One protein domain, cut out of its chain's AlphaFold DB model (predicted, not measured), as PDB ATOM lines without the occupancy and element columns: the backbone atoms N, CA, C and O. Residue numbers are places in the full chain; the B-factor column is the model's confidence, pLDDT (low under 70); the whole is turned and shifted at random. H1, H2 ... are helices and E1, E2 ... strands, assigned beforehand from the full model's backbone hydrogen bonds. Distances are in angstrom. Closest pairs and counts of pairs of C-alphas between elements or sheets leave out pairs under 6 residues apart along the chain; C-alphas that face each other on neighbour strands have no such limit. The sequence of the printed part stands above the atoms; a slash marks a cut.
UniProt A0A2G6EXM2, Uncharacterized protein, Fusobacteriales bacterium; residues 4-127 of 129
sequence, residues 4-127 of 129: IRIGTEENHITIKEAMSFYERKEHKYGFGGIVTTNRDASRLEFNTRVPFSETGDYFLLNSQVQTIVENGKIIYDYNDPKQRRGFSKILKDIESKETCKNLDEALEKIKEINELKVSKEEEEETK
ATOM      1  N   ILE A   4     -19.429  -0.177  -6.624       93.19
ATOM      2  CA  ILE A   4     -18.549   0.877  -6.124       93.19
ATOM      3  C   ILE A   4     -17.165   0.627  -6.714       93.19
ATOM      4  O   ILE A   4     -16.692  -0.508  -6.722       93.19
ATOM      5  N   ARG A   5     -16.533   1.687  -7.217       95.06
ATOM      6  CA  ARG A   5     -15.168   1.668  -7.742       95.06
ATOM      7  C   ARG A   5     -14.235   2.333  -6.737       95.06
ATOM      8  O   ARG A   5     -14.546   3.421  -6.262       95.06
ATOM      9  N   ILE A   6     -13.103   1.695  -6.461       93.88
ATOM     10  CA  ILE A   6     -12.061   2.181  -5.552       93.88
ATOM     11  C   ILE A   6     -10.739   2.199  -6.319       93.88
ATOM     12  O   ILE A   6     -10.363   1.183  -6.904       93.88
ATOM     13  N   GLY A   7     -10.066   3.349  -6.345       91.50
ATOM     14  CA  GLY A   7      -8.826   3.566  -7.093       91.50
ATOM     15  C   GLY A   7      -8.984   4.454  -8.332       91.50
ATOM     16  O   GLY A   7      -9.971   5.177  -8.494       91.50
ATOM     17  N   THR A   8      -7.982   4.409  -9.205       92.25
ATOM     18  CA  THR A   8      -7.801   5.290 -10.366       92.25
ATOM     19  C   THR A   8      -8.328   4.676 -11.668       92.25
ATOM     20  O   THR A   8      -8.924   3.594 -11.695       92.25
ATOM     21  N   GLU A   9      -8.152   5.376 -12.797       88.44
ATOM     22  CA  GLU A   9      -8.489   4.804 -14.103       88.44
ATOM     23  C   GLU A   9      -7.693   3.534 -14.410       88.44
ATOM     24  O   GLU A   9      -8.272   2.520 -14.810       88.44
ATOM     25  N   GLU A  10      -6.397   3.574 -14.116       91.19
ATOM     26  CA  GLU A  10      -5.442   2.526 -14.457       91.19
ATOM     27  C   GLU A  10      -5.364   1.417 -13.401       91.19
ATOM     28  O   GLU A  10      -5.188   0.259 -13.773       91.19
ATOM     29  N   ASN A  11      -5.547   1.733 -12.116       92.56
ATOM     30  CA  ASN A  11      -5.476   0.764 -11.022       92.56
ATOM     31  C   ASN A  11      -6.721   0.887 -10.145       92.56
ATOM     32  O   ASN A  11      -6.840   1.828  -9.363       92.56
ATOM     33  N   HIS A  12      -7.666  -0.047 -10.258       93.88
ATOM     34  CA  HIS A  12      -8.883  -0.005  -9.448       93.88
ATOM     35  C   HIS A  12      -9.502  -1.368  -9.195       93.88
ATOM     36  O   HIS A  12      -9.297  -2.335  -9.928       93.88
ATOM     37  N   ILE A  13     -10.341  -1.399  -8.167       93.75
ATOM     38  CA  ILE A  13     -11.159  -2.543  -7.801       93.75
ATOM     39  C   ILE A  13     -12.614  -2.113  -7.803       93.75
ATOM     40  O   ILE A  13     -12.989  -1.080  -7.247       93.75
ATOM     41  N   THR A  14     -13.438  -2.917  -8.459       95.69
ATOM     42  CA  THR A  14     -14.884  -2.737  -8.473       95.69
ATOM     43  C   THR A  14     -15.509  -3.780  -7.569       95.69
ATOM     44  O   THR A  14     -15.292  -4.976  -7.762       95.69
ATOM     45  N   ILE A  15     -16.315  -3.338  -6.609       94.81
ATOM     46  CA  ILE A  15     -17.067  -4.197  -5.695       94.81
ATOM     47  C   ILE A  15     -18.567  -4.012  -5.912       94.81
ATOM     48  O   ILE A  15     -19.032  -2.925  -6.258       94.81
ATOM     49  N   LYS A  16     -19.360  -5.054  -5.684       91.75
ATOM     50  CA  LYS A  16     -20.811  -4.912  -5.563       91.75
ATOM     51  C   LYS A  16     -21.139  -4.302  -4.202       91.75
ATOM     52  O   LYS A  16     -20.601  -4.720  -3.177       91.75
ATOM     53  N   GLU A  17     -22.063  -3.347  -4.195       82.94
ATOM     54  CA  GLU A  17     -22.468  -2.616  -2.987       82.94
ATOM     55  C   GLU A  17     -23.099  -3.539  -1.934       82.94
ATOM     56  O   GLU A  17     -23.145  -3.198  -0.765       82.94
ATOM     57  N   ALA A  18     -23.604  -4.719  -2.301       80.69
ATOM     58  CA  ALA A  18     -24.262  -5.601  -1.346       80.69
ATOM     59  C   ALA A  18     -24.063  -7.079  -1.662       80.69
ATOM     60  O   ALA A  18     -24.194  -7.489  -2.814       80.69
ATOM     61  N   MET A  19     -23.870  -7.893  -0.626       80.25
ATOM     62  CA  MET A  19     -24.095  -9.332  -0.721       80.25
ATOM     63  C   MET A  19     -25.571  -9.653  -0.985       80.25
ATOM     64  O   MET A  19     -26.483  -8.949  -0.542       80.25
ATOM     65  N   SER A  20     -25.805 -10.751  -1.697       76.25
ATOM     66  CA  SER A  20     -27.122 -11.374  -1.793       76.25
ATOM     67  C   SER A  20     -27.535 -11.995  -0.453       76.25
ATOM     68  O   SER A  20     -26.718 -12.209   0.442       76.25
ATOM     69  N   PHE A  21     -28.822 -12.317  -0.304       71.50
ATOM     70  CA  PHE A  21     -29.327 -13.016   0.881       71.50
ATOM     71  C   PHE A  21     -28.566 -14.325   1.167       71.50
ATOM     72  O   PHE A  21     -28.181 -14.573   2.307       71.50
ATOM     73  N   TYR A  22     -28.295 -15.127   0.133       72.56
ATOM     74  CA  TYR A  22     -27.577 -16.397   0.270       72.56
ATOM     75  C   TYR A  22     -26.139 -16.204   0.749       72.56
ATOM     76  O   TYR A  22     -25.719 -16.882   1.679       72.56
ATOM     77  N   GLU A  23     -25.420 -15.236   0.181       77.75
ATOM     78  CA  GLU A  23     -24.041 -14.929   0.579       77.75
ATOM     79  C   GLU A  23     -23.968 -14.391   2.009       77.75
ATOM     80  O   GLU A  23     -23.055 -14.737   2.745       77.75
ATOM     81  N   ARG A  24     -24.960 -13.605   2.449       73.62
ATOM     82  CA  ARG A  24     -25.044 -13.162   3.849       73.62
ATOM     83  C   ARG A  24     -25.283 -14.320   4.803       73.62
ATOM     84  O   ARG A  24     -24.653 -14.386   5.855       73.62
ATOM     85  N   LYS A  25     -26.164 -15.251   4.432       68.25
ATOM     86  CA  LYS A  25     -26.395 -16.476   5.201       68.25
ATOM     87  C   LYS A  25     -25.121 -17.327   5.261       68.25
ATOM     88  O   LYS A  25     -24.752 -17.799   6.328       68.25
ATOM     89  N   GLU A  26     -24.415 -17.485   4.149       68.69
ATOM     90  CA  GLU A  26     -23.139 -18.206   4.101       68.69
ATOM     91  C   GLU A  26     -22.029 -17.483   4.879       68.69
ATOM     92  O   GLU A  26     -21.258 -18.127   5.571       68.69
ATOM     93  N   HIS A  27     -21.992 -16.153   4.894       70.06
ATOM     94  CA  HIS A  27     -21.068 -15.409   5.749       70.06
ATOM     95  C   HIS A  27     -21.378 -15.612   7.242       70.06
ATOM     96  O   HIS A  27     -20.484 -15.911   8.029       70.06
ATOM     97  N   LYS A  28     -22.659 -15.500   7.629       65.19
ATOM     98  CA  LYS A  28     -23.127 -15.617   9.023       65.19
ATOM     99  C   LYS A  28     -22.997 -17.041   9.581       65.19
ATOM    100  O   LYS A  28     -22.738 -17.200  10.768       65.19
ATOM    101  N   TYR A  29     -23.180 -18.068   8.746       58.69
ATOM    102  CA  TYR A  29     -23.258 -19.472   9.183       58.69
ATOM    103  C   TYR A  29     -22.204 -20.402   8.555       58.69
ATOM    104  O   TYR A  29     -21.946 -21.477   9.088       58.69
ATOM    105  N   GLY A  30     -21.604 -20.024   7.427       51.78
ATOM    106  CA  GLY A  30     -20.650 -20.824   6.646       51.78
ATOM    107  C   GLY A  30     -19.180 -20.619   7.025       51.78
ATOM    108  O   GLY A  30     -18.369 -21.488   6.729       51.78
ATOM    109  N   PHE A  31     -18.843 -19.568   7.785       51.62
ATOM    110  CA  PHE A  31     -17.542 -19.435   8.474       51.62
ATOM    111  C   PHE A  31     -17.489 -20.166   9.831       51.62
ATOM    112  O   PHE A  31     -16.609 -19.926  10.654       51.62
ATOM    113  N   GLY A  32     -18.439 -21.078  10.068       41.12
ATOM    114  CA  GLY A  32     -18.667 -21.795  11.325       41.12
ATOM    115  C   GLY A  32     -18.052 -23.196  11.435       41.12
ATOM    116  O   GLY A  32     -18.696 -24.095  11.969       41.12
ATOM    117  N   GLY A  33     -16.819 -23.423  10.979       36.53
ATOM    118  CA  GLY A  33     -16.081 -24.658  11.286       36.53
ATOM    119  C   GLY A  33     -14.635 -24.533  10.829       36.53
ATOM    120  O   GLY A  33     -14.390 -24.409   9.641       36.53
ATOM    121  N   ILE A  34     -13.633 -24.499  11.706       38.03
ATOM    122  CA  ILE A  34     -13.326 -25.548  12.680       38.03
ATOM    123  C   ILE A  34     -13.051 -24.934  14.064       38.03
ATOM    124  O   ILE A  34     -11.959 -24.439  14.331       38.03
ATOM    125  N   VAL A  35     -14.006 -25.044  14.991       38.50
ATOM    126  CA  VAL A  35     -13.666 -25.096  16.419       38.50
ATOM    127  C   VAL A  35     -13.470 -26.571  16.749       38.50
ATOM    128  O   VAL A  35     -14.418 -27.279  17.079       38.50
ATOM    129  N   THR A  36     -12.243 -27.075  16.624       37.31
ATOM    130  CA  THR A  36     -11.872 -28.338  17.269       37.31
ATOM    131  C   THR A  36     -11.810 -28.077  18.767       37.31
ATOM    132  O   THR A  36     -10.763 -27.718  19.299       37.31
ATOM    133  N   THR A  37     -12.929 -28.243  19.470       34.59
ATOM    134  CA  THR A  37     -12.876 -28.510  20.905       34.59
ATOM    135  C   THR A  37     -12.294 -29.905  21.068       34.59
ATOM    136  O   THR A  37     -12.967 -30.920  20.889       34.59
ATOM    137  N   ASN A  38     -10.997 -29.960  21.357       40.31
ATOM    138  CA  ASN A  38     -10.364 -31.188  21.800       40.31
ATOM    139  C   ASN A  38     -11.061 -31.572  23.113       40.31
ATOM    140  O   ASN A  38     -10.967 -30.839  24.096       40.31
ATOM    141  N   ARG A  39     -11.831 -32.666  23.109       37.44
ATOM    142  CA  ARG A  39     -12.688 -33.070  24.239       37.44
ATOM    143  C   ARG A  39     -11.911 -33.405  25.523       37.44
ATOM    144  O   ARG A  39     -12.553 -33.666  26.532       37.44
ATOM    145  N   ASP A  40     -10.577 -33.350  25.494       49.53
ATOM    146  CA  ASP A  40      -9.700 -33.862  26.553       49.53
ATOM    147  C   ASP A  40      -8.650 -32.892  27.121       49.53
ATOM    148  O   ASP A  40      -7.849 -33.307  27.955       49.53
ATOM    149  N   ALA A  41      -8.602 -31.608  26.752       36.81
ATOM    150  CA  ALA A  41      -7.564 -30.738  27.320       36.81
ATOM    151  C   ALA A  41      -8.022 -29.303  27.584       36.81
ATOM    152  O   ALA A  41      -8.436 -28.560  26.702       36.81
ATOM    153  N   SER A  42      -7.872 -28.921  28.845       38.38
ATOM    154  CA  SER A  42      -8.165 -27.666  29.534       38.38
ATOM    155  C   SER A  42      -7.368 -26.433  29.060       38.38
ATOM    156  O   SER A  42      -6.963 -25.605  29.875       38.38
ATOM    157  N   ARG A  43      -7.162 -26.253  27.749       41.44
ATOM    158  CA  ARG A  43      -6.567 -25.038  27.170       41.44
ATOM    159  C   ARG A  43      -7.206 -24.698  25.823       41.44
ATOM    160  O   ARG A  43      -7.045 -25.421  24.848       41.44
ATOM    161  N   LEU A  44      -7.909 -23.565  25.784       37.53
ATOM    162  CA  LEU A  44      -8.287 -22.873  24.551       37.53
ATOM    163  C   LEU A  44      -7.005 -22.376  23.870       37.53
ATOM    164  O   LEU A  44      -6.466 -21.336  24.241       37.53
ATOM    165  N   GLU A  45      -6.493 -23.129  22.902       34.81
ATOM    166  CA  GLU A  45      -5.472 -22.626  21.985       34.81
ATOM    167  C   GLU A  45      -6.166 -21.980  20.781       34.81
ATOM    168  O   GLU A  45      -6.800 -22.651  19.968       34.81
ATOM    169  N   PHE A  46      -6.060 -20.653  20.674       37.28
ATOM    170  CA  PHE A  46      -6.430 -19.926  19.463       37.28
ATOM    171  C   PHE A  46      -5.406 -20.263  18.377       37.28
ATOM    172  O   PHE A  46      -4.262 -19.815  18.412       37.28
ATOM    173  N   ASN A  47      -5.807 -21.105  17.431       41.03
ATOM    174  CA  ASN A  47      -4.944 -21.588  16.364       41.03
ATOM    175  C   ASN A  47      -4.736 -20.481  15.312       41.03
ATOM    176  O   ASN A  47      -5.575 -20.265  14.442       41.03
ATOM    177  N   THR A  48      -3.614 -19.764  15.370       45.28
ATOM    178  CA  THR A  48      -3.234 -18.690  14.429       45.28
ATOM    179  C   THR A  48      -2.677 -19.209  13.087       45.28
ATOM    180  O   THR A  48      -1.797 -18.595  12.488       45.28
ATOM    181  N   ARG A  49      -3.178 -20.346  12.577       52.75
ATOM    182  CA  ARG A  49      -2.718 -20.999  11.327       52.75
ATOM    183  C   ARG A  49      -3.817 -21.219  10.277       52.75
ATOM    184  O   ARG A  49      -3.679 -22.100   9.433       52.75
ATOM    185  N   VAL A  50      -4.905 -20.455  10.307       60.53
ATOM    186  CA  VAL A  50      -5.953 -20.566   9.278       60.53
ATOM    187  C   VAL A  50      -5.461 -19.913   7.973       60.53
ATOM    188  O   VAL A  50      -5.049 -18.750   8.007       60.53
ATOM    189  N   PRO A  51      -5.450 -20.622   6.824       67.12
ATOM    190  CA  PRO A  51      -5.110 -20.032   5.530       67.12
ATOM    191  C   PRO A  51      -6.030 -18.850   5.204       67.12
ATOM    192  O   PRO A  51      -7.226 -18.919   5.465       67.12
ATOM    193  N   PHE A  52      -5.518 -17.791   4.562       67.31
ATOM    194  CA  PHE A  52      -6.339 -16.619   4.207       67.31
ATOM    195  C   PHE A  52      -7.611 -17.000   3.427       67.31
ATOM    196  O   PHE A  52      -8.674 -16.448   3.689       67.31
ATOM    197  N   SER A  53      -7.530 -18.007   2.548       66.56
ATOM    198  CA  SER A  53      -8.658 -18.549   1.775       66.56
ATOM    199  C   SER A  53      -9.805 -19.127   2.614       66.56
ATOM    200  O   SER A  53     -10.878 -19.379   2.077       66.56
ATOM    201  N   GLU A  54      -9.577 -19.358   3.903       68.94
ATOM    202  CA  GLU A  54     -10.543 -19.891   4.868       68.94
ATOM    203  C   GLU A  54     -10.988 -18.822   5.883       68.94
ATOM    204  O   GLU A  54     -11.633 -19.134   6.880       68.94
ATOM    205  N   THR A  55     -10.666 -17.548   5.640       73.94
ATOM    206  CA  THR A  55     -11.088 -16.424   6.490       73.94
ATOM    207  C   THR A  55     -12.333 -15.730   5.936       73.94
ATOM    208  O   THR A  55     -12.561 -15.715   4.722       73.94
ATOM    209  N   GLY A  56     -13.122 -15.110   6.822       77.00
ATOM    210  CA  GLY A  56     -14.297 -14.323   6.427       77.00
ATOM    211  C   GLY A  56     -13.938 -13.190   5.463       77.00
ATOM    212  O   GLY A  56     -14.659 -12.946   4.502       77.00
ATOM    213  N   ASP A  57     -12.762 -12.583   5.637       80.81
ATOM    214  CA  ASP A  57     -12.248 -11.524   4.764       80.81
ATOM    215  C   ASP A  57     -12.078 -11.996   3.316       80.81
ATOM    216  O   ASP A  57     -12.498 -11.311   2.381       80.81
ATOM    217  N   TYR A  58     -11.532 -13.199   3.112       83.75
ATOM    218  CA  TYR A  58     -11.429 -13.774   1.771       83.75
ATOM    219  C   TYR A  58     -12.802 -14.026   1.152       83.75
ATOM    220  O   TYR A  58     -12.990 -13.773  -0.037       83.75
ATOM    221  N   PHE A  59     -13.779 -14.490   1.928       83.88
ATOM    222  CA  PHE A  59     -15.133 -14.668   1.414       83.88
ATOM    223  C   PHE A  59     -15.810 -13.359   1.054       83.88
ATOM    224  O   PHE A  59     -16.453 -13.277   0.009       83.88
ATOM    225  N   LEU A  60     -15.658 -12.331   1.882       87.50
ATOM    226  CA  LEU A  60     -16.173 -10.999   1.595       87.50
ATOM    227  C   LEU A  60     -15.610 -10.475   0.269       87.50
ATOM    228  O   LEU A  60     -16.369 -10.051  -0.602       87.50
ATOM    229  N   LEU A  61     -14.299 -10.615   0.055       88.31
ATOM    230  CA  LEU A  61     -13.670 -10.262  -1.218       88.31
ATOM    231  C   LEU A  61     -14.173 -11.133  -2.373       88.31
ATOM    232  O   LEU A  61     -14.600 -10.611  -3.398       88.31
ATOM    233  N   ASN A  62     -14.172 -12.455  -2.216       86.44
ATOM    234  CA  ASN A  62     -14.563 -13.392  -3.272       86.44
ATOM    235  C   ASN A  62     -16.041 -13.255  -3.671       86.44
ATOM    236  O   ASN A  62     -16.409 -13.482  -4.823       86.44
ATOM    237  N   SER A  63     -16.896 -12.879  -2.723       87.25
ATOM    238  CA  SER A  63     -18.318 -12.663  -2.970       87.25
ATOM    239  C   SER A  63     -18.581 -11.296  -3.594       87.25
ATOM    240  O   SER A  63     -19.421 -11.203  -4.491       87.25
ATOM    241  N   GLN A  64     -17.897 -10.229  -3.160       91.00
ATOM    242  CA  GLN A  64     -18.242  -8.864  -3.562       91.00
ATOM    243  C   GLN A  64     -17.344  -8.228  -4.619       91.00
ATOM    244  O   GLN A  64     -17.837  -7.360  -5.340       91.00
ATOM    245  N   VAL A  65     -16.092  -8.648  -4.789       93.69
ATOM    246  CA  VAL A  65     -15.233  -8.129  -5.862       93.69
ATOM    247  C   VAL A  65     -15.768  -8.589  -7.219       93.69
ATOM    248  O   VAL A  65     -15.990  -9.773  -7.462       93.69
ATOM    249  N   GLN A  66     -16.004  -7.626  -8.108       95.12
ATOM    250  CA  GLN A  66     -16.488  -7.836  -9.472       95.12
ATOM    251  C   GLN A  66     -15.353  -7.772 -10.488       95.12
ATOM    252  O   GLN A  66     -15.308  -8.580 -11.411       95.12
ATOM    253  N   THR A  67     -14.440  -6.816 -10.324       95.69
ATOM    254  CA  THR A  67     -13.368  -6.579 -11.295       95.69
ATOM    255  C   THR A  67     -12.136  -6.039 -10.587       95.69
ATOM    256  O   THR A  67     -12.267  -5.220  -9.677       95.69
ATOM    257  N   ILE A  68     -10.952  -6.466 -11.023       94.38
ATOM    258  CA  ILE A  68      -9.668  -5.866 -10.642       94.38
ATOM    259  C   ILE A  68      -8.966  -5.443 -11.926       94.38
ATOM    260  O   ILE A  68      -8.823  -6.241 -12.856       94.38
ATOM    261  N   VAL A  69      -8.545  -4.184 -11.968       94.06
ATOM    262  CA  VAL A  69      -7.814  -3.590 -13.081       94.06
ATOM    263  C   VAL A  69      -6.469  -3.107 -12.577       94.06
ATOM    264  O   VAL A  69      -6.403  -2.404 -11.570       94.06
ATOM    265  N   GLU A  70      -5.420  -3.479 -13.296       90.75
ATOM    266  CA  GLU A  70      -4.044  -3.095 -13.020       90.75
ATOM    267  C   GLU A  70      -3.385  -2.612 -14.316       90.75
ATOM    268  O   GLU A  70      -3.458  -3.277 -15.354       90.75
ATOM    269  N   ASN A  71      -2.765  -1.431 -14.276       90.88
ATOM    270  CA  ASN A  71      -2.158  -0.761 -15.431       90.88
ATOM    271  C   ASN A  71      -3.102  -0.685 -16.653       90.88
ATOM    272  O   ASN A  71      -2.710  -0.954 -17.791       90.88
ATOM    273  N   GLY A  72      -4.381  -0.393 -16.402       90.19
ATOM    274  CA  GLY A  72      -5.433  -0.292 -17.416       90.19
ATOM    275  C   GLY A  72      -5.907  -1.635 -17.986       90.19
ATOM    276  O   GLY A  72      -6.720  -1.650 -18.910       90.19
ATOM    277  N   LYS A  73      -5.427  -2.770 -17.460       91.81
ATOM    278  CA  LYS A  73      -5.818  -4.115 -17.899       91.81
ATOM    279  C   LYS A  73      -6.641  -4.819 -16.833       91.81
ATOM    280  O   LYS A  73      -6.270  -4.841 -15.666       91.81
ATOM    281  N   ILE A  74      -7.739  -5.441 -17.247       93.31
ATOM    282  CA  ILE A  74      -8.541  -6.293 -16.366       93.31
ATOM    283  C   ILE A  74      -7.745  -7.570 -16.080       93.31
ATOM    284  O   ILE A  74      -7.502  -8.362 -16.991       93.31
ATOM    285  N   ILE A  75      -7.343  -7.757 -14.824       92.81
ATOM    286  CA  ILE A  75      -6.656  -8.967 -14.344       92.81
ATOM    287  C   ILE A  75      -7.612  -9.928 -13.627       92.81
ATOM    288  O   ILE A  75      -7.298 -11.105 -13.456       92.81
ATOM    289  N   TYR A  76      -8.790  -9.430 -13.240       94.44
ATOM    290  CA  TYR A  76      -9.889 -10.221 -12.704       94.44
ATOM    291  C   TYR A  76     -11.233  -9.724 -13.214       94.44
ATOM    292  O   TYR A  76     -11.534  -8.539 -13.080       94.44
ATOM    293  N   ASP A  77     -12.064 -10.644 -13.682       94.19
ATOM    294  CA  ASP A  77     -13.482 -10.455 -13.956       94.19
ATOM    295  C   ASP A  77     -14.282 -11.604 -13.329       94.19
ATOM    296  O   ASP A  77     -14.100 -12.777 -13.669       94.19
ATOM    297  N   TYR A  78     -15.200 -11.264 -12.427       90.62
ATOM    298  CA  TYR A  78     -16.099 -12.213 -11.773       90.62
ATOM    299  C   TYR A  78     -16.983 -12.982 -12.772       90.62
ATOM    300  O   TYR A  78     -17.387 -14.120 -12.504       90.62
ATOM    301  N   ASN A  79     -17.286 -12.381 -13.927       90.12
ATOM    302  CA  ASN A  79     -18.089 -13.011 -14.971       90.12
ATOM    303  C   ASN A  79     -17.302 -14.046 -15.783       90.12
ATOM    304  O   ASN A  79     -17.926 -14.891 -16.427       90.12
ATOM    305  N   ASP A  80     -15.964 -14.036 -15.727       92.00
ATOM    306  CA  ASP A  80     -15.128 -15.085 -16.308       92.00
ATOM    307  C   ASP A  80     -15.019 -16.271 -15.326       92.00
ATOM    308  O   ASP A  80     -14.358 -16.180 -14.284       92.00
ATOM    309  N   PRO A  81     -15.606 -17.445 -15.644       88.62
ATOM    310  CA  PRO A  81     -15.588 -18.593 -14.743       88.62
ATOM    311  C   PRO A  81     -14.182 -19.115 -14.429       88.62
ATOM    312  O   PRO A  81     -13.989 -19.727 -13.376       88.62
ATOM    313  N   LYS A  82     -13.204 -18.925 -15.329       88.38
ATOM    314  CA  LYS A  82     -11.818 -19.357 -15.103       88.38
ATOM    315  C   LYS A  82     -11.146 -18.466 -14.067       88.38
ATOM    316  O   LYS A  82     -10.522 -18.986 -13.144       88.38
ATOM    317  N   GLN A  83     -11.321 -17.154 -14.195       87.94
ATOM    318  CA  GLN A  83     -10.746 -16.174 -13.272       87.94
ATOM    319  C   GLN A  83     -11.413 -16.251 -11.901       87.94
ATOM    320  O   GLN A  83     -10.719 -16.298 -10.892       87.94
ATOM    321  N   ARG A  84     -12.741 -16.421 -11.856       85.75
ATOM    322  CA  ARG A  84     -13.484 -16.646 -10.606       85.75
ATOM    323  C   ARG A  84     -12.976 -17.853  -9.814       85.75
ATOM    324  O   ARG A  84     -12.821 -17.778  -8.603       85.75
ATOM    325  N   ARG A  85     -12.671 -18.973 -10.480       84.50
ATOM    326  CA  ARG A  85     -12.076 -20.155  -9.817       84.50
ATOM    327  C   ARG A  85     -10.639 -19.913  -9.347       84.50
ATOM    328  O   ARG A  85     -10.195 -20.562  -8.407       84.50
ATOM    329  N   GLY A  86      -9.920 -19.016 -10.017       84.31
ATOM    330  CA  GLY A  86      -8.534 -18.658  -9.732       84.31
ATOM    331  C   GLY A  86      -8.362 -17.417  -8.857       84.31
ATOM    332  O   GLY A  86      -7.243 -16.918  -8.777       84.31
ATOM    333  N   PHE A  87      -9.417 -16.909  -8.211       86.38
ATOM    334  CA  PHE A  87      -9.374 -15.627  -7.499       86.38
ATOM    335  C   PHE A  87      -8.266 -15.561  -6.436       86.38
ATOM    336  O   PHE A  87      -7.519 -14.591  -6.381       86.38
ATOM    337  N   SER A  88      -8.060 -16.633  -5.665       83.56
ATOM    338  CA  SER A  88      -6.970 -16.713  -4.680       83.56
ATOM    339  C   SER A  88      -5.569 -16.605  -5.287       83.56
ATOM    340  O   SER A  88      -4.652 -16.135  -4.617       83.56
ATOM    341  N   LYS A  89      -5.389 -17.049  -6.535       85.75
ATOM    342  CA  LYS A  89      -4.134 -16.887  -7.270       85.75
ATOM    343  C   LYS A  89      -3.981 -15.441  -7.728       85.75
ATOM    344  O   LYS A  89      -2.939 -14.855  -7.493       85.75
ATOM    345  N   ILE A  90      -5.043 -14.853  -8.271       86.81
ATOM    346  CA  ILE A  90      -5.056 -13.446  -8.687       86.81
ATOM    347  C   ILE A  90      -4.685 -12.536  -7.519       86.81
ATOM    348  O   ILE A  90      -3.812 -11.705  -7.682       86.81
ATOM    349  N   LEU A  91      -5.260 -12.737  -6.328       85.38
ATOM    350  CA  LEU A  91      -4.914 -11.936  -5.147       85.38
ATOM    351  C   LEU A  91      -3.428 -12.025  -4.755       85.38
ATOM    352  O   LEU A  91      -2.901 -11.084  -4.176       85.38
ATOM    353  N   LYS A  92      -2.758 -13.145  -5.054       81.56
ATOM    354  CA  LYS A  92      -1.311 -13.316  -4.830       81.56
ATOM    355  C   LYS A  92      -0.466 -12.712  -5.946       81.56
ATOM    356  O   LYS A  92       0.666 -12.324  -5.685       81.56
ATOM    357  N   ASP A  93      -1.014 -12.682  -7.156       81.19
ATOM    358  CA  ASP A  93      -0.363 -12.188  -8.366       81.19
ATOM    359  C   ASP A  93      -0.542 -10.660  -8.534       81.19
ATOM    360  O   ASP A  93      -0.020 -10.100  -9.491       81.19
ATOM    361  N   ILE A  94      -1.266  -9.969  -7.636       82.50
ATOM    362  CA  ILE A  94      -1.302  -8.497  -7.611       82.50
ATOM    363  C   ILE A  94       0.074  -7.992  -7.168       82.50
ATOM    364  O   ILE A  94       0.492  -8.204  -6.029       82.50
ATOM    365  N   GLU A  95       0.761  -7.291  -8.064       74.19
ATOM    366  CA  GLU A  95       2.116  -6.783  -7.824       74.19
ATOM    367  C   GLU A  95       2.135  -5.264  -7.583       74.19
ATOM    368  O   GLU A  95       3.039  -4.746  -6.916       74.19
ATOM    369  N   SER A  96       1.136  -4.523  -8.080       77.00
ATOM    370  CA  SER A  96       1.054  -3.077  -7.882       77.00
ATOM    371  C   SER A  96       0.706  -2.721  -6.441       77.00
ATOM    372  O   SER A  96      -0.367  -3.039  -5.925       77.00
ATOM    373  N   LYS A  97       1.577  -1.923  -5.814       82.50
ATOM    374  CA  LYS A  97       1.332  -1.341  -4.486       82.50
ATOM    375  C   LYS A  97       0.046  -0.506  -4.437       82.50
ATOM    376  O   LYS A  97      -0.545  -0.391  -3.369       82.50
ATOM    377  N   GLU A  98      -0.367   0.098  -5.552       83.06
ATOM    378  CA  GLU A  98      -1.619   0.859  -5.632       83.06
ATOM    379  C   GLU A  98      -2.829  -0.079  -5.618       83.06
ATOM    380  O   GLU A  98      -3.737   0.108  -4.816       83.06
ATOM    381  N   THR A  99      -2.801  -1.150  -6.416       85.25
ATOM    382  CA  THR A  99      -3.875  -2.151  -6.451       85.25
ATOM    383  C   THR A  99      -4.007  -2.892  -5.117       85.25
ATOM    384  O   THR A  99      -5.128  -3.112  -4.668       85.25
ATOM    385  N   CYS A 100      -2.895  -3.202  -4.436       86.94
ATOM    386  CA  CYS A 100      -2.931  -3.767  -3.081       86.94
ATOM    387  C   CYS A 100      -3.637  -2.837  -2.086       86.94
ATOM    388  O   CYS A 100      -4.513  -3.280  -1.356       86.94
ATOM    389  N   LYS A 101      -3.316  -1.535  -2.094       86.00
ATOM    390  CA  LYS A 101      -4.007  -0.559  -1.233       86.00
ATOM    391  C   LYS A 101      -5.494  -0.468  -1.559       86.00
ATOM    392  O   LYS A 101      -6.316  -0.477  -0.653       86.00
ATOM    393  N   ASN A 102      -5.838  -0.438  -2.845       90.12
ATOM    394  CA  ASN A 102      -7.233  -0.422  -3.279       90.12
ATOM    395  C   ASN A 102      -7.982  -1.694  -2.839       90.12
ATOM    396  O   ASN A 102      -9.190  -1.640  -2.630       90.12
ATOM    397  N   LEU A 103      -7.290  -2.834  -2.705       89.75
ATOM    398  CA  LEU A 103      -7.859  -4.087  -2.196       89.75
ATOM    399  C   LEU A 103      -8.140  -4.010  -0.699       89.75
ATOM    400  O   LEU A 103      -9.217  -4.429  -0.272       89.75
ATOM    401  N   ASP A 104      -7.214  -3.441   0.069       87.25
ATOM    402  CA  ASP A 104      -7.408  -3.200   1.500       87.25
ATOM    403  C   ASP A 104      -8.586  -2.236   1.729       87.25
ATOM    404  O   ASP A 104      -9.510  -2.548   2.481       87.25
ATOM    405  N   GLU A 105      -8.635  -1.123   0.989       90.56
ATOM    406  CA  GLU A 105      -9.756  -0.170   1.022       90.56
ATOM    407  C   GLU A 105     -11.082  -0.819   0.590       90.56
ATOM    408  O   GLU A 105     -12.138  -0.562   1.177       90.56
ATOM    409  N   ALA A 106     -11.051  -1.696  -0.417       91.19
ATOM    410  CA  ALA A 106     -12.223  -2.453  -0.839       91.19
ATOM    411  C   ALA A 106     -12.727  -3.385   0.261       91.19
ATOM    412  O   ALA A 106     -13.937  -3.452   0.484       91.19
ATOM    413  N   LEU A 107     -11.829  -4.070   0.969       88.69
ATOM    414  CA  LEU A 107     -12.188  -4.928   2.091       88.69
ATOM    415  C   LEU A 107     -12.817  -4.124   3.234       88.69
ATOM    416  O   LEU A 107     -13.868  -4.519   3.739       88.69
ATOM    417  N   GLU A 108     -12.223  -2.993   3.619       88.88
ATOM    418  CA  GLU A 108     -12.781  -2.109   4.650       88.88
ATOM    419  C   GLU A 108     -14.177  -1.614   4.265       88.88
ATOM    420  O   GLU A 108     -15.119  -1.718   5.055       88.88
ATOM    421  N   LYS A 109     -14.353  -1.173   3.013       90.75
ATOM    422  CA  LYS A 109     -15.656  -0.717   2.522       90.75
ATOM    423  C   LYS A 109     -16.691  -1.836   2.511       90.75
ATOM    424  O   LYS A 109     -17.849  -1.612   2.859       90.75
ATOM    425  N   ILE A 110     -16.291  -3.045   2.124       89.75
ATOM    426  CA  ILE A 110     -17.160  -4.221   2.164       89.75
ATOM    427  C   ILE A 110     -17.615  -4.502   3.605       89.75
ATOM    428  O   ILE A 110     -18.807  -4.736   3.825       89.75
ATOM    429  N   LYS A 111     -16.702  -4.459   4.582       85.56
ATOM    430  CA  LYS A 111     -17.031  -4.659   6.003       85.56
ATOM    431  C   LYS A 111     -18.027  -3.612   6.493       85.56
ATOM    432  O   LYS A 111     -19.094  -3.992   6.966       85.56
ATOM    433  N   GLU A 112     -17.750  -2.329   6.258       86.94
ATOM    434  CA  GLU A 112     -18.631  -1.214   6.639       86.94
ATOM    435  C   GLU A 112     -20.049  -1.391   6.073       86.94
ATOM    436  O   GLU A 112     -21.039  -1.280   6.796       86.94
ATOM    437  N   ILE A 113     -20.176  -1.716   4.778       85.31
ATOM    438  CA  ILE A 113     -21.495  -1.883   4.156       85.31
ATOM    439  C   ILE A 113     -22.251  -3.072   4.759       85.31
ATOM    440  O   ILE A 113     -23.471  -3.003   4.933       85.31
ATOM    441  N   ASN A 114     -21.559  -4.168   5.062       77.81
ATOM    442  CA  ASN A 114     -22.205  -5.336   5.643       77.81
ATOM    443  C   ASN A 114     -22.584  -5.116   7.112       77.81
ATOM    444  O   ASN A 114     -23.686  -5.501   7.487       77.81
ATOM    445  N   GLU A 115     -21.757  -4.438   7.908       74.06
ATOM    446  CA  GLU A 115     -22.088  -4.053   9.288       74.06
ATOM    447  C   GLU A 115     -23.313  -3.129   9.337       74.06
ATOM    448  O   GLU A 115     -24.289  -3.436  10.020       74.06
ATOM    449  N   LEU A 116     -23.335  -2.070   8.514       60.09
ATOM    450  CA  LEU A 116     -24.482  -1.156   8.399       60.09
ATOM    451  C   LEU A 116     -25.783  -1.865   7.995       60.09
ATOM    452  O   LEU A 116     -26.875  -1.357   8.256       60.09
ATOM    453  N   LYS A 117     -25.688  -3.010   7.314       64.56
ATOM    454  CA  LYS A 117     -26.851  -3.821   6.939       64.56
ATOM    455  C   LYS A 117     -27.270  -4.800   8.022       64.56
ATOM    456  O   LYS A 117     -28.472  -4.947   8.210       64.56
ATOM    457  N   VAL A 118     -26.325  -5.427   8.726       60.38
ATOM    458  CA  VAL A 118     -26.636  -6.298   9.873       60.38
ATOM    459  C   VAL A 118     -27.399  -5.501  10.929       60.38
ATOM    460  O   VAL A 118     -28.467  -5.933  11.345       60.38
ATOM    461  N   SER A 119     -26.945  -4.287  11.255       58.72
ATOM    462  CA  SER A 119     -27.637  -3.428  12.224       58.72
ATOM    463  C   SER A 119     -29.058  -3.034  11.796       58.72
ATOM    464  O   SER A 119     -29.937  -2.923  12.641       58.72
ATOM    465  N   LYS A 120     -29.319  -2.861  10.491       59.19
ATOM    466  CA  LYS A 120     -30.674  -2.567   9.979       59.19
ATOM    467  C   LYS A 120     -31.606  -3.777   9.994       59.19
ATOM    468  O   LYS A 120     -32.793  -3.606  10.234       59.19
ATOM    469  N   GLU A 121     -31.092  -4.974   9.716       56.59
ATOM    470  CA  GLU A 121     -31.895  -6.206   9.745       56.59
ATOM    471  C   GLU A 121     -32.225  -6.621  11.197       56.59
ATOM    472  O   GLU A 121     -33.356  -7.015  11.471       56.59
ATOM    473  N   GLU A 122     -31.302  -6.441  12.151       55.81
ATOM    474  CA  GLU A 122     -31.548  -6.711  13.583       55.81
ATOM    475  C   GLU A 122     -32.568  -5.739  14.218       55.81
ATOM    476  O   GLU A 122     -33.366  -6.140  15.071       55.81
ATOM    477  N   GLU A 123     -32.613  -4.478  13.772       54.03
ATOM    478  CA  GLU A 123     -33.652  -3.508  14.168       54.03
ATOM    479  C   GLU A 123     -35.053  -3.842  13.611       54.03
ATOM    480  O   GLU A 123     -36.063  -3.407  14.175       54.03
ATOM    481  N   GLU A 124     -35.143  -4.594  12.509       48.44
ATOM    482  CA  GLU A 124     -36.419  -5.036  11.928       48.44
ATOM    483  C   GLU A 124     -36.923  -6.359  12.532       48.44
ATOM    484  O   GLU A 124     -38.138  -6.532  12.665       48.44
ATOM    485  N   GLU A 125     -36.032  -7.264  12.960       45.88
ATOM    486  CA  GLU A 125     -36.420  -8.468  13.716       45.88
ATOM    487  C   GLU A 125     -36.916  -8.120  15.131       45.88
ATOM    488  O   GLU A 125     -37.935  -8.650  15.562       45.88
ATOM    489  N   THR A 126     -36.302  -7.152  15.820       44.22
ATOM    490  CA  THR A 126     -36.723  -6.731  17.178       44.22
ATOM    491  C   THR A 126     -38.033  -5.934  17.239       44.22
ATOM    492  O   THR A 126     -38.550  -5.700  18.329       44.22
ATOM    493  N   LYS A 127     -38.590  -5.508  16.100       43.47
ATOM    494  CA  LYS A 127     -39.917  -4.863  16.027       43.47
ATOM    495  C   LYS A 127     -41.058  -5.829  15.705       43.47
ATOM    496  O   LYS A 127     -42.212  -5.406  15.759       43.47
TER     497      LYS A 127
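What this domain is: This is residues 4 to 127 of the 129 residues of an uncharacterized protein of Fusobacteriales bacterium (UniProt A0A2G6EXM2). A small four-stranded sheet has the long helix H5 along one face, and H5 runs on past the strands until its residues 119 to 125 stick out. H2 crosses H5 near the sheet, H1 folds back beside H2, and residues 38 to 43 of the loop between them stick out. The printed part has 124 residues, with named elements in the order E1 E2 H1 H2 E3 E4 H3 H4 H5, and is mixed, helices and strands; the antiparallel sheet runs E1 E2 E3 E4. The whole is loose, with a radius of gyration of the C-alphas of 17.0 A and spans of 54 by 41 by 25 A.

How they stand to each other: E1, residues 4 to 7, and E2, residues 12 to 16, form a hairpin; N 6 and O 13 are within hydrogen-bond range at 2.9 A. H1, residues 21 to 30, touches H2, residues 56 to 64, as a helical hairpin at a shallow tilt of 16 degrees, opposite ways; the closest C-alphas, of His 27 and Gly 56, are 6.9 A apart. E2 is the antiparallel neighbour of E3, residues 65 to 70, with N 14 to O 67 at 2.9 A. E3 and E4, residues 73 to 77, form a hairpin, with N 70 to O 73 at 2.9 A. H2 and H3, residues 81 to 85, only graze the sheet. H4, residues 87 to 93, and H5, residues 97 to 125, are on one face of the sheet, two layers. H5 runs along the strands at a height of 8.9 A. Its residues 106 to 111 alone touch H2, about perpendicular at 88 degrees; the closest C-alphas, of Leu 61 and Leu 107, are 6.4 A apart. Every O i to N i+4 pair is within hydrogen-bond range in H1, H2 and H3, against 2 of 3 in H4 and 24 of 25 in H5.

Where its parts are: E1 begins at C-alpha 4 (-18.549, 0.877, -6.124). E3 spans 14.2 A and H5 42.5 A, ending at C-alpha 125 (-36.420, -8.468, 13.716).

The domain as a whole: The printed part has no cut. The link from H1 to H2 is long, 25 residues. The pLDDT is under 70 at residues 25 to 26, 28 to 54 and 116 to 127.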